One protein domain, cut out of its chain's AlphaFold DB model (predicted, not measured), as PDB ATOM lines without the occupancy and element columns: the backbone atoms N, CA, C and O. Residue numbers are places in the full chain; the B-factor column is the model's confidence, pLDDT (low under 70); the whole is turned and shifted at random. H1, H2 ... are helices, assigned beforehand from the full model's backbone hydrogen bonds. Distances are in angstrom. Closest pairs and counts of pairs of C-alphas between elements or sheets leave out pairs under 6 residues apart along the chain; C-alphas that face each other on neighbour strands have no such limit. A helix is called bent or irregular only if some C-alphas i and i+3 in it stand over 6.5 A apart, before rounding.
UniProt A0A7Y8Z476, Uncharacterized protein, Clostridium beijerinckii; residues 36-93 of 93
ATOM      1  N   ARG A  36     -43.626   9.611  -5.640       94.62
ATOM      2  CA  ARG A  36     -45.087   9.461  -5.595       94.62
ATOM      3  C   ARG A  36     -45.740  10.563  -4.774       94.62
ATOM      4  O   ARG A  36     -45.202  11.014  -3.764       94.62
ATOM      5  N   ASP A  37     -46.950  10.931  -5.176       94.00
ATOM      6  CA  ASP A  37     -47.742  11.900  -4.429       94.00
ATOM      7  C   ASP A  37     -48.089  11.343  -3.037       94.00
ATOM      8  O   ASP A  37     -48.411  10.165  -2.881       94.00
ATOM      9  N   GLY A  38     -47.996  12.190  -2.008       91.38
ATOM     10  CA  GLY A  38     -48.286  11.814  -0.620       91.38
ATOM     11  C   GLY A  38     -47.155  11.090   0.123       91.38
ATOM     12  O   GLY A  38     -47.326  10.767   1.298       91.38
ATOM     13  N   ILE A  39     -45.996  10.862  -0.507       92.69
ATOM     14  CA  ILE A  39     -44.819  10.319   0.179       92.69
ATOM     15  C   ILE A  39     -44.088  11.394   0.991       92.69
ATOM     16  O   ILE A  39     -43.836  12.506   0.532       92.69
ATOM     17  N   ASP A  40     -43.663  11.013   2.196       92.69
ATOM     18  CA  ASP A  40     -42.668  11.751   2.973       92.69
ATOM     19  C   ASP A  40     -41.276  11.505   2.367       92.69
ATOM     20  O   ASP A  40     -40.617  10.501   2.653       92.69
ATOM     21  N   ILE A  41     -40.851  12.418   1.487       89.12
ATOM     22  CA  ILE A  41     -39.604  12.315   0.709       89.12
ATOM     23  C   ILE A  41     -38.388  12.118   1.621       89.12
ATOM     24  O   ILE A  41     -37.510  11.309   1.325       89.12
ATOM     25  N   LYS A  42     -38.348  12.806   2.768       86.94
ATOM     26  CA  LYS A  42     -37.238  12.691   3.718       86.94
ATOM     27  C   LYS A  42     -37.144  11.276   4.284       86.94
ATOM     28  O   LYS A  42     -36.053  10.718   4.366       86.94
ATOM     29  N   LYS A  43     -38.280  10.673   4.650       91.38
ATOM     30  CA  LYS A  43     -38.310   9.278   5.114       91.38
ATOM     31  C   LYS A  43     -37.970   8.293   4.000       91.38
ATOM     32  O   LYS A  43     -37.246   7.342   4.269       91.38
ATOM     33  N   ALA A  44     -38.437   8.522   2.775       92.38
ATOM     34  CA  ALA A  44     -38.088   7.677   1.634       92.38
ATOM     35  C   ALA A  44     -36.571   7.664   1.387       92.38
ATOM     36  O   ALA A  44     -35.975   6.597   1.263       92.38
ATOM     37  N   ILE A  45     -35.928   8.835   1.415       88.44
ATOM     38  CA  ILE A  45     -34.470   8.954   1.273       88.44
ATOM     39  C   ILE A  45     -33.739   8.248   2.420       88.44
ATOM     40  O   ILE A  45     -32.799   7.501   2.164       88.44
ATOM     41  N   ASN A  46     -34.202   8.393   3.666       89.88
ATOM     42  CA  ASN A  46     -33.627   7.647   4.789       89.88
ATOM     43  C   ASN A  46     -33.706   6.128   4.582       89.88
ATOM     44  O   ASN A  46     -32.731   5.437   4.856       89.88
ATOM     45  N   VAL A  47     -34.830   5.607   4.072       94.50
ATOM     46  CA  VAL A  47     -34.955   4.174   3.765       94.50
ATOM     47  C   VAL A  47     -33.917   3.751   2.730       94.50
ATOM     48  O   VAL A  47     -33.230   2.760   2.952       94.50
ATOM     49  N   VAL A  48     -33.745   4.518   1.647       92.19
ATOM     50  CA  VAL A  48     -32.719   4.236   0.628       92.19
ATOM     51  C   VAL A  48     -31.322   4.198   1.254       92.19
ATOM     52  O   VAL A  48     -30.588   3.232   1.054       92.19
ATOM     53  N   ILE A  49     -30.970   5.205   2.059       88.75
ATOM     54  CA  ILE A  49     -29.664   5.286   2.729       88.75
ATOM     55  C   ILE A  49     -29.445   4.073   3.640       88.75
ATOM     56  O   ILE A  49     -28.432   3.387   3.511       88.75
ATOM     57  N   TRP A  50     -30.395   3.763   4.523       93.94
ATOM     58  CA  TRP A  50     -30.273   2.642   5.458       93.94
ATOM     59  C   TRP A  50     -30.200   1.292   4.744       93.94
ATOM     60  O   TRP A  50     -29.429   0.422   5.151       93.94
ATOM     61  N   SER A  51     -30.954   1.121   3.653       95.56
ATOM     62  CA  SER A  51     -30.870  -0.073   2.813       95.56
ATOM     63  C   SER A  51     -29.466  -0.251   2.235       95.56
ATOM     64  O   SER A  51     -28.906  -1.338   2.360       95.56
ATOM     65  N   PHE A  52     -28.858   0.801   1.676       93.69
ATOM     66  CA  PHE A  52     -27.507   0.705   1.112       93.69
ATOM     67  C   PHE A  52     -26.401   0.597   2.168       93.69
ATOM     68  O   PHE A  52     -25.390  -0.059   1.924       93.69
ATOM     69  N   GLN A  53     -26.595   1.142   3.369       91.00
ATOM     70  CA  GLN A  53     -25.694   0.889   4.498       91.00
ATOM     71  C   GLN A  53     -25.708  -0.584   4.920       91.00
ATOM     72  O   GLN A  53     -24.649  -1.199   5.053       91.00
ATOM     73  N   GLY A  54     -26.902  -1.166   5.089       95.06
ATOM     74  CA  GLY A  54     -27.054  -2.587   5.407       95.06
ATOM     75  C   GLY A  54     -26.507  -3.485   4.296       95.06
ATOM     76  O   GLY A  54     -25.820  -4.470   4.567       95.06
ATOM     77  N   PHE A  55     -26.735  -3.102   3.039       96.38
ATOM     78  CA  PHE A  55     -26.166  -3.777   1.879       96.38
ATOM     79  C   PHE A  55     -24.629  -3.750   1.885       96.38
ATOM     80  O   PHE A  55     -24.003  -4.798   1.746       96.38
ATOM     81  N   ASN A  56     -24.010  -2.588   2.123       92.69
ATOM     82  CA  ASN A  56     -22.552  -2.472   2.213       92.69
ATOM     83  C   ASN A  56     -21.975  -3.337   3.341       92.69
ATOM     84  O   ASN A  56     -20.967  -4.015   3.136       92.69
ATOM     85  N   ALA A  57     -22.620  -3.362   4.512       95.25
ATOM     86  CA  ALA A  57     -22.206  -4.223   5.618       95.25
ATOM     87  C   ALA A  57     -22.240  -5.711   5.223       95.25
ATOM     88  O   ALA A  57     -21.259  -6.423   5.445       95.25
ATOM     89  N   LYS A  58     -23.316  -6.151   4.554       96.19
ATOM     90  CA  LYS A  58     -23.452  -7.512   4.008       96.19
ATOM     91  C   LYS A  58     -22.340  -7.833   3.001       96.19
ATOM     92  O   LYS A  58     -21.715  -8.882   3.105       96.19
ATOM     93  N   VAL A  59     -22.046  -6.934   2.058       96.19
ATOM     94  CA  VAL A  59     -20.987  -7.133   1.046       96.19
ATOM     95  C   VAL A  59     -19.606  -7.271   1.693       96.19
ATOM     96  O   VAL A  59     -18.821  -8.139   1.306       96.19
ATOM     97  N   LEU A  60     -19.307  -6.449   2.704       94.50
ATOM     98  CA  LEU A  60     -18.051  -6.533   3.451       94.50
ATOM     99  C   LEU A  60     -17.940  -7.839   4.246       94.50
ATOM    100  O   LEU A  60     -16.858  -8.424   4.315       94.50
ATOM    101  N   GLU A  61     -19.032  -8.307   4.845       95.38
ATOM    102  CA  GLU A  61     -19.073  -9.591   5.546       95.38
ATOM    103  C   GLU A  61     -18.877 -10.772   4.583       95.38
ATOM    104  O   GLU A  61     -18.026 -11.627   4.829       95.38
ATOM    105  N   GLU A  62     -19.569 -10.774   3.440       94.19
ATOM    106  CA  GLU A  62     -19.390 -11.779   2.385       94.19
ATOM    107  C   GLU A  62     -17.932 -11.829   1.903       94.19
ATOM    108  O   GLU A  62     -17.357 -12.912   1.763       94.19
ATOM    109  N   ALA A  63     -17.299 -10.668   1.707       94.94
ATOM    110  CA  ALA A  63     -15.893 -10.588   1.325       94.94
ATOM    111  C   ALA A  63     -14.977 -11.204   2.390       94.94
ATOM    112  O   ALA A  63     -14.099 -11.992   2.043       94.94
ATOM    113  N   LYS A  64     -15.200 -10.916   3.681       93.81
ATOM    114  CA  LYS A  64     -14.419 -11.493   4.792       93.81
ATOM    115  C   LYS A  64     -14.524 -13.020   4.862       93.81
ATOM    116  O   LYS A  64     -13.540 -13.668   5.216       93.81
ATOM    117  N   LEU A  65     -15.694 -13.575   4.540       93.50
ATOM    118  CA  LEU A  65     -15.961 -15.017   4.548       93.50
ATOM    119  C   LEU A  65     -15.509 -15.724   3.259       93.50
ATOM    120  O   LEU A  65     -15.360 -16.947   3.246       93.50
ATOM    121  N   SER A  66     -15.283 -14.977   2.177       93.06
ATOM    122  CA  SER A  66     -14.809 -15.522   0.907       93.06
ATOM    123  C   SER A  66     -13.361 -16.026   0.988       93.06
ATOM    124  O   SER A  66     -12.524 -15.490   1.716       93.06
ATOM    125  N   SER A  67     -13.030 -17.029   0.171       91.25
ATOM    126  CA  SER A  67     -11.666 -17.564   0.069       91.25
ATOM    127  C   SER A  67     -10.653 -16.534  -0.444       91.25
ATOM    128  O   SER A  67      -9.494 -16.564  -0.034       91.25
ATOM    129  N   SER A  68     -11.081 -15.607  -1.305       91.19
ATOM    130  CA  SER A  68     -10.235 -14.536  -1.842       91.19
ATOM    131  C   SER A  68     -10.037 -13.375  -0.867       91.19
ATOM    132  O   SER A  68      -9.124 -12.578  -1.074       91.19
ATOM    133  N   LYS A  69     -10.871 -13.258   0.180       91.50
ATOM    134  CA  LYS A  69     -10.939 -12.094   1.084       91.50
ATOM    135  C   LYS A  69     -11.110 -10.755   0.353       91.50
ATOM    136  O   LYS A  69     -10.711  -9.709   0.861       91.50
ATOM    137  N   GLN A  70     -11.678 -10.788  -0.850       93.62
ATOM    138  CA  GLN A  70     -11.879  -9.623  -1.706       93.62
ATOM    139  C   GLN A  70     -13.363  -9.444  -2.005       93.62
ATOM    140  O   GLN A  70     -14.121 -10.409  -2.085       93.62
ATOM    141  N   ILE A  71     -13.768  -8.191  -2.196       94.69
ATOM    142  CA  ILE A  71     -15.127  -7.864  -2.622       94.69
ATOM    143  C   ILE A  71     -15.311  -8.331  -4.068       94.69
ATOM    144  O   ILE A  71     -14.535  -7.971  -4.952       94.69
ATOM    145  N   ASN A  72     -16.368  -9.106  -4.314       95.00
ATOM    146  CA  ASN A  72     -16.838  -9.374  -5.668       95.00
ATOM    147  C   ASN A  72     -17.710  -8.196  -6.126       95.00
ATOM    148  O   ASN A  72     -18.919  -8.182  -5.892       95.00
ATOM    149  N   TYR A  73     -17.069  -7.193  -6.729       93.62
ATOM    150  CA  TYR A  73     -17.741  -5.966  -7.156       93.62
ATOM    151  C   TYR A  73     -18.792  -6.208  -8.241       93.62
ATOM    152  O   TYR A  73     -19.840  -5.578  -8.181       93.62
ATOM    153  N   ASP A  74     -18.572  -7.152  -9.159       96.19
ATOM    154  CA  ASP A  74     -19.548  -7.474 -10.209       96.19
ATOM    155  C   ASP A  74     -20.859  -7.981  -9.599       96.19
ATOM    156  O   ASP A  74     -21.941  -7.480  -9.905       96.19
ATOM    157  N   LYS A  75     -20.766  -8.929  -8.656       95.12
ATOM    158  CA  LYS A  75     -21.933  -9.441  -7.925       95.12
ATOM    159  C   LYS A  75     -22.599  -8.339  -7.096       95.12
ATOM    160  O   LYS A  75     -23.824  -8.241  -7.085       95.12
ATOM    161  N   ALA A  76     -21.806  -7.528  -6.396       95.81
ATOM    162  CA  ALA A  76     -22.328  -6.444  -5.573       95.81
ATOM    163  C   ALA A  76     -23.061  -5.389  -6.416       95.81
ATOM    164  O   ALA A  76     -24.117  -4.914  -6.013       95.81
ATOM    165  N   PHE A  77     -22.545  -5.052  -7.599       96.06
ATOM    166  CA  PHE A  77     -23.163  -4.067  -8.479       96.06
ATOM    167  C   PHE A  77     -24.514  -4.549  -9.019       96.06
ATOM    168  O   PHE A  77     -25.489  -3.806  -8.958       96.06
ATOM    169  N   ILE A  78     -24.599  -5.811  -9.456       97.81
ATOM    170  CA  ILE A  78     -25.855  -6.416  -9.932       97.81
ATOM    171  C   ILE A  78     -26.928  -6.395  -8.833       97.81
ATOM    172  O   ILE A  78     -28.073  -6.016  -9.074       97.81
ATOM    173  N   GLU A  79     -26.563  -6.769  -7.606       97.56
ATOM    174  CA  GLU A  79     -27.501  -6.774  -6.479       97.56
ATOM    175  C   GLU A  79     -27.916  -5.344  -6.078       97.56
ATOM    176  O   GLU A  79     -29.085  -5.085  -5.790       97.56
ATOM    177  N   ALA A  80     -26.979  -4.391  -6.103       96.31
ATOM    178  CA  ALA A  80     -27.260  -2.982  -5.843       96.31
ATOM    179  C   ALA A  80     -28.227  -2.383  -6.879       96.31
ATOM    180  O   ALA A  80     -29.116  -1.605  -6.517       96.31
ATOM    181  N   GLU A  81     -28.097  -2.758  -8.155       96.81
ATOM    182  CA  GLU A  81     -29.020  -2.360  -9.220       96.81
ATOM    183  C   GLU A  81     -30.423  -2.933  -8.978       96.81
ATOM    184  O   GLU A  81     -31.408  -2.193  -9.023       96.81
ATOM    185  N   ALA A  82     -30.525  -4.210  -8.596       97.56
ATOM    186  CA  ALA A  82     -31.803  -4.833  -8.253       97.56
ATOM    187  C   ALA A  82     -32.502  -4.126  -7.074       97.56
ATOM    188  O   ALA A  82     -33.697  -3.818  -7.149       97.56
ATOM    189  N   TYR A  83     -31.766  -3.801  -6.005       97.50
ATOM    190  CA  TYR A  83     -32.309  -3.011  -4.895       97.50
ATOM    191  C   TYR A  83     -32.701  -1.595  -5.323       97.50
ATOM    192  O   TYR A  83     -33.726  -1.086  -4.870       97.50
ATOM    193  N   THR A  84     -31.929  -0.966  -6.211       94.62
ATOM    194  CA  THR A  84     -32.247   0.363  -6.753       94.62
ATOM    195  C   THR A  84     -33.578   0.349  -7.497       94.62
ATOM    196  O   THR A  84     -34.435   1.191  -7.228       94.62
ATOM    197  N   GLU A  85     -33.788  -0.615  -8.393       96.94
ATOM    198  CA  GLU A  85     -35.036  -0.737  -9.150       96.94
ATOM    199  C   GLU A  85     -36.224  -1.066  -8.240       96.94
ATOM    200  O   GLU A  85     -37.293  -0.458  -8.364       96.94
ATOM    201  N   MET A  86     -36.028  -1.935  -7.244       97.69
ATOM    202  CA  MET A  86     -37.041  -2.206  -6.224       97.69
ATOM    203  C   MET A  86     -37.432  -0.927  -5.470       97.69
ATOM    204  O   MET A  86     -38.617  -0.606  -5.384       97.69
ATOM    205  N   LEU A  87     -36.463  -0.160  -4.961       95.75
ATOM    206  CA  LEU A  87     -36.722   1.063  -4.192       95.75
ATOM    207  C   LEU A  87     -37.361   2.161  -5.055       95.75
ATOM    208  O   LEU A  87     -38.279   2.840  -4.588       95.75
ATOM    209  N   LYS A  88     -36.964   2.293  -6.329       93.94
ATOM    210  CA  LYS A  88     -37.663   3.157  -7.295       93.94
ATOM    211  C   LYS A  88     -39.121   2.730  -7.436       93.94
ATOM    212  O   LYS A  88     -40.005   3.567  -7.301       93.94
ATOM    213  N   SER A  89     -39.397   1.435  -7.591       95.44
ATOM    214  CA  SER A  89     -40.774   0.922  -7.660       95.44
ATOM    215  C   SER A  89     -41.581   1.122  -6.367       95.44
ATOM    216  O   SER A  89     -42.807   1.021  -6.387       95.44
ATOM    217  N   CYS A  90     -40.935   1.411  -5.234       95.31
ATOM    218  CA  CYS A  90     -41.614   1.749  -3.983       95.31
ATOM    219  C   CYS A  90     -41.914   3.251  -3.873       95.31
ATOM    220  O   CYS A  90     -42.993   3.625  -3.404       95.31
ATOM    221  N   PHE A  91     -40.975   4.104  -4.289       94.62
ATOM    222  CA  PHE A  91     -40.993   5.532  -3.966       94.62
ATOM    223  C   PHE A  91     -41.252   6.459  -5.151       94.62
ATOM    224  O   PHE A  91     -41.719   7.577  -4.933       94.62
ATOM    225  N   TYR A  92     -40.972   6.027  -6.380       93.81
ATOM    226  CA  TYR A  92     -41.172   6.820  -7.592       93.81
ATOM    227  C   TYR A  92     -42.501   6.508  -8.284       93.81
ATOM    228  O   TYR A  92     -43.087   5.438  -8.091       93.81
ATOM    229  N   LYS A  93     -42.997   7.495  -9.032       89.25
ATOM    230  CA  LYS A  93     -44.180   7.394  -9.892       89.25
ATOM    231  C   LYS A  93     -43.966   6.394 -11.022       89.25
ATOM    232  O   LYS A  93     -42.843   6.363 -11.572       89.25
TER     233      LYS A  93
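AT A GLANCE: This is residues 36 to 93 of the 93 residues of an uncharacterized protein of Clostridium beijerinckii (UniProt A0A7Y8Z476). This is a long, slim helical hairpin: H1, the longest helix, and H2 run side by side in opposite ways, and the chain folds back between them through residues 66 to 72 at one end of the rod. At the other end the first and last printed residues come close together, with the C-alphas of Arg 36 and Lys 93 4.9 A apart. The printed part has 58 residues with two named helices, H1 then H2, and no named strand; its class is all helix. The whole is loose, with a radius of gyration of the C-alphas of 14.0 A, and spans 47 by 17 by 10 A.

HOW THE PARTS SIT: H1, residues 41 to 65, touches H2, residues 73 to 91, with 5 pairs of C-alphas within 8 A. Their closest C-alphas are those of Ala 44 and Phe 91, 6.7 A apart. The two lines stand at a shallow tilt of 22 degrees, and the helices run opposite ways. Their centres are 11.0 A apart. H1 and H2 form a helical hairpin. In both H1 and H2, every O i to N i+4 pair is within hydrogen-bond range.

IN THESE COORDINATES: H1 runs from Ile 41, with its C-alpha at (-39.604, 12.315, 0.709), to Leu 65, with its C-alpha at (-15.961, -15.017, 4.548), a length of 36.3 A. H2 runs from Tyr 73, with its C-alpha at (-17.741, -5.966, -7.156), to Phe 91, with its C-alpha at (-40.993, 5.532, -3.966), a length of 26.1 A. Neither helix is bent.

THE WHOLE: The two C-alphas farthest apart are those of Gly 38 and Ser 67, at 47.0 A. The link from H1 to H2, 7 residues, is short. The printed part has no cut and ends at residue 93, the chain's last residue. The mean pLDDT of the printed part is 94.0, and no printed residue is under 70.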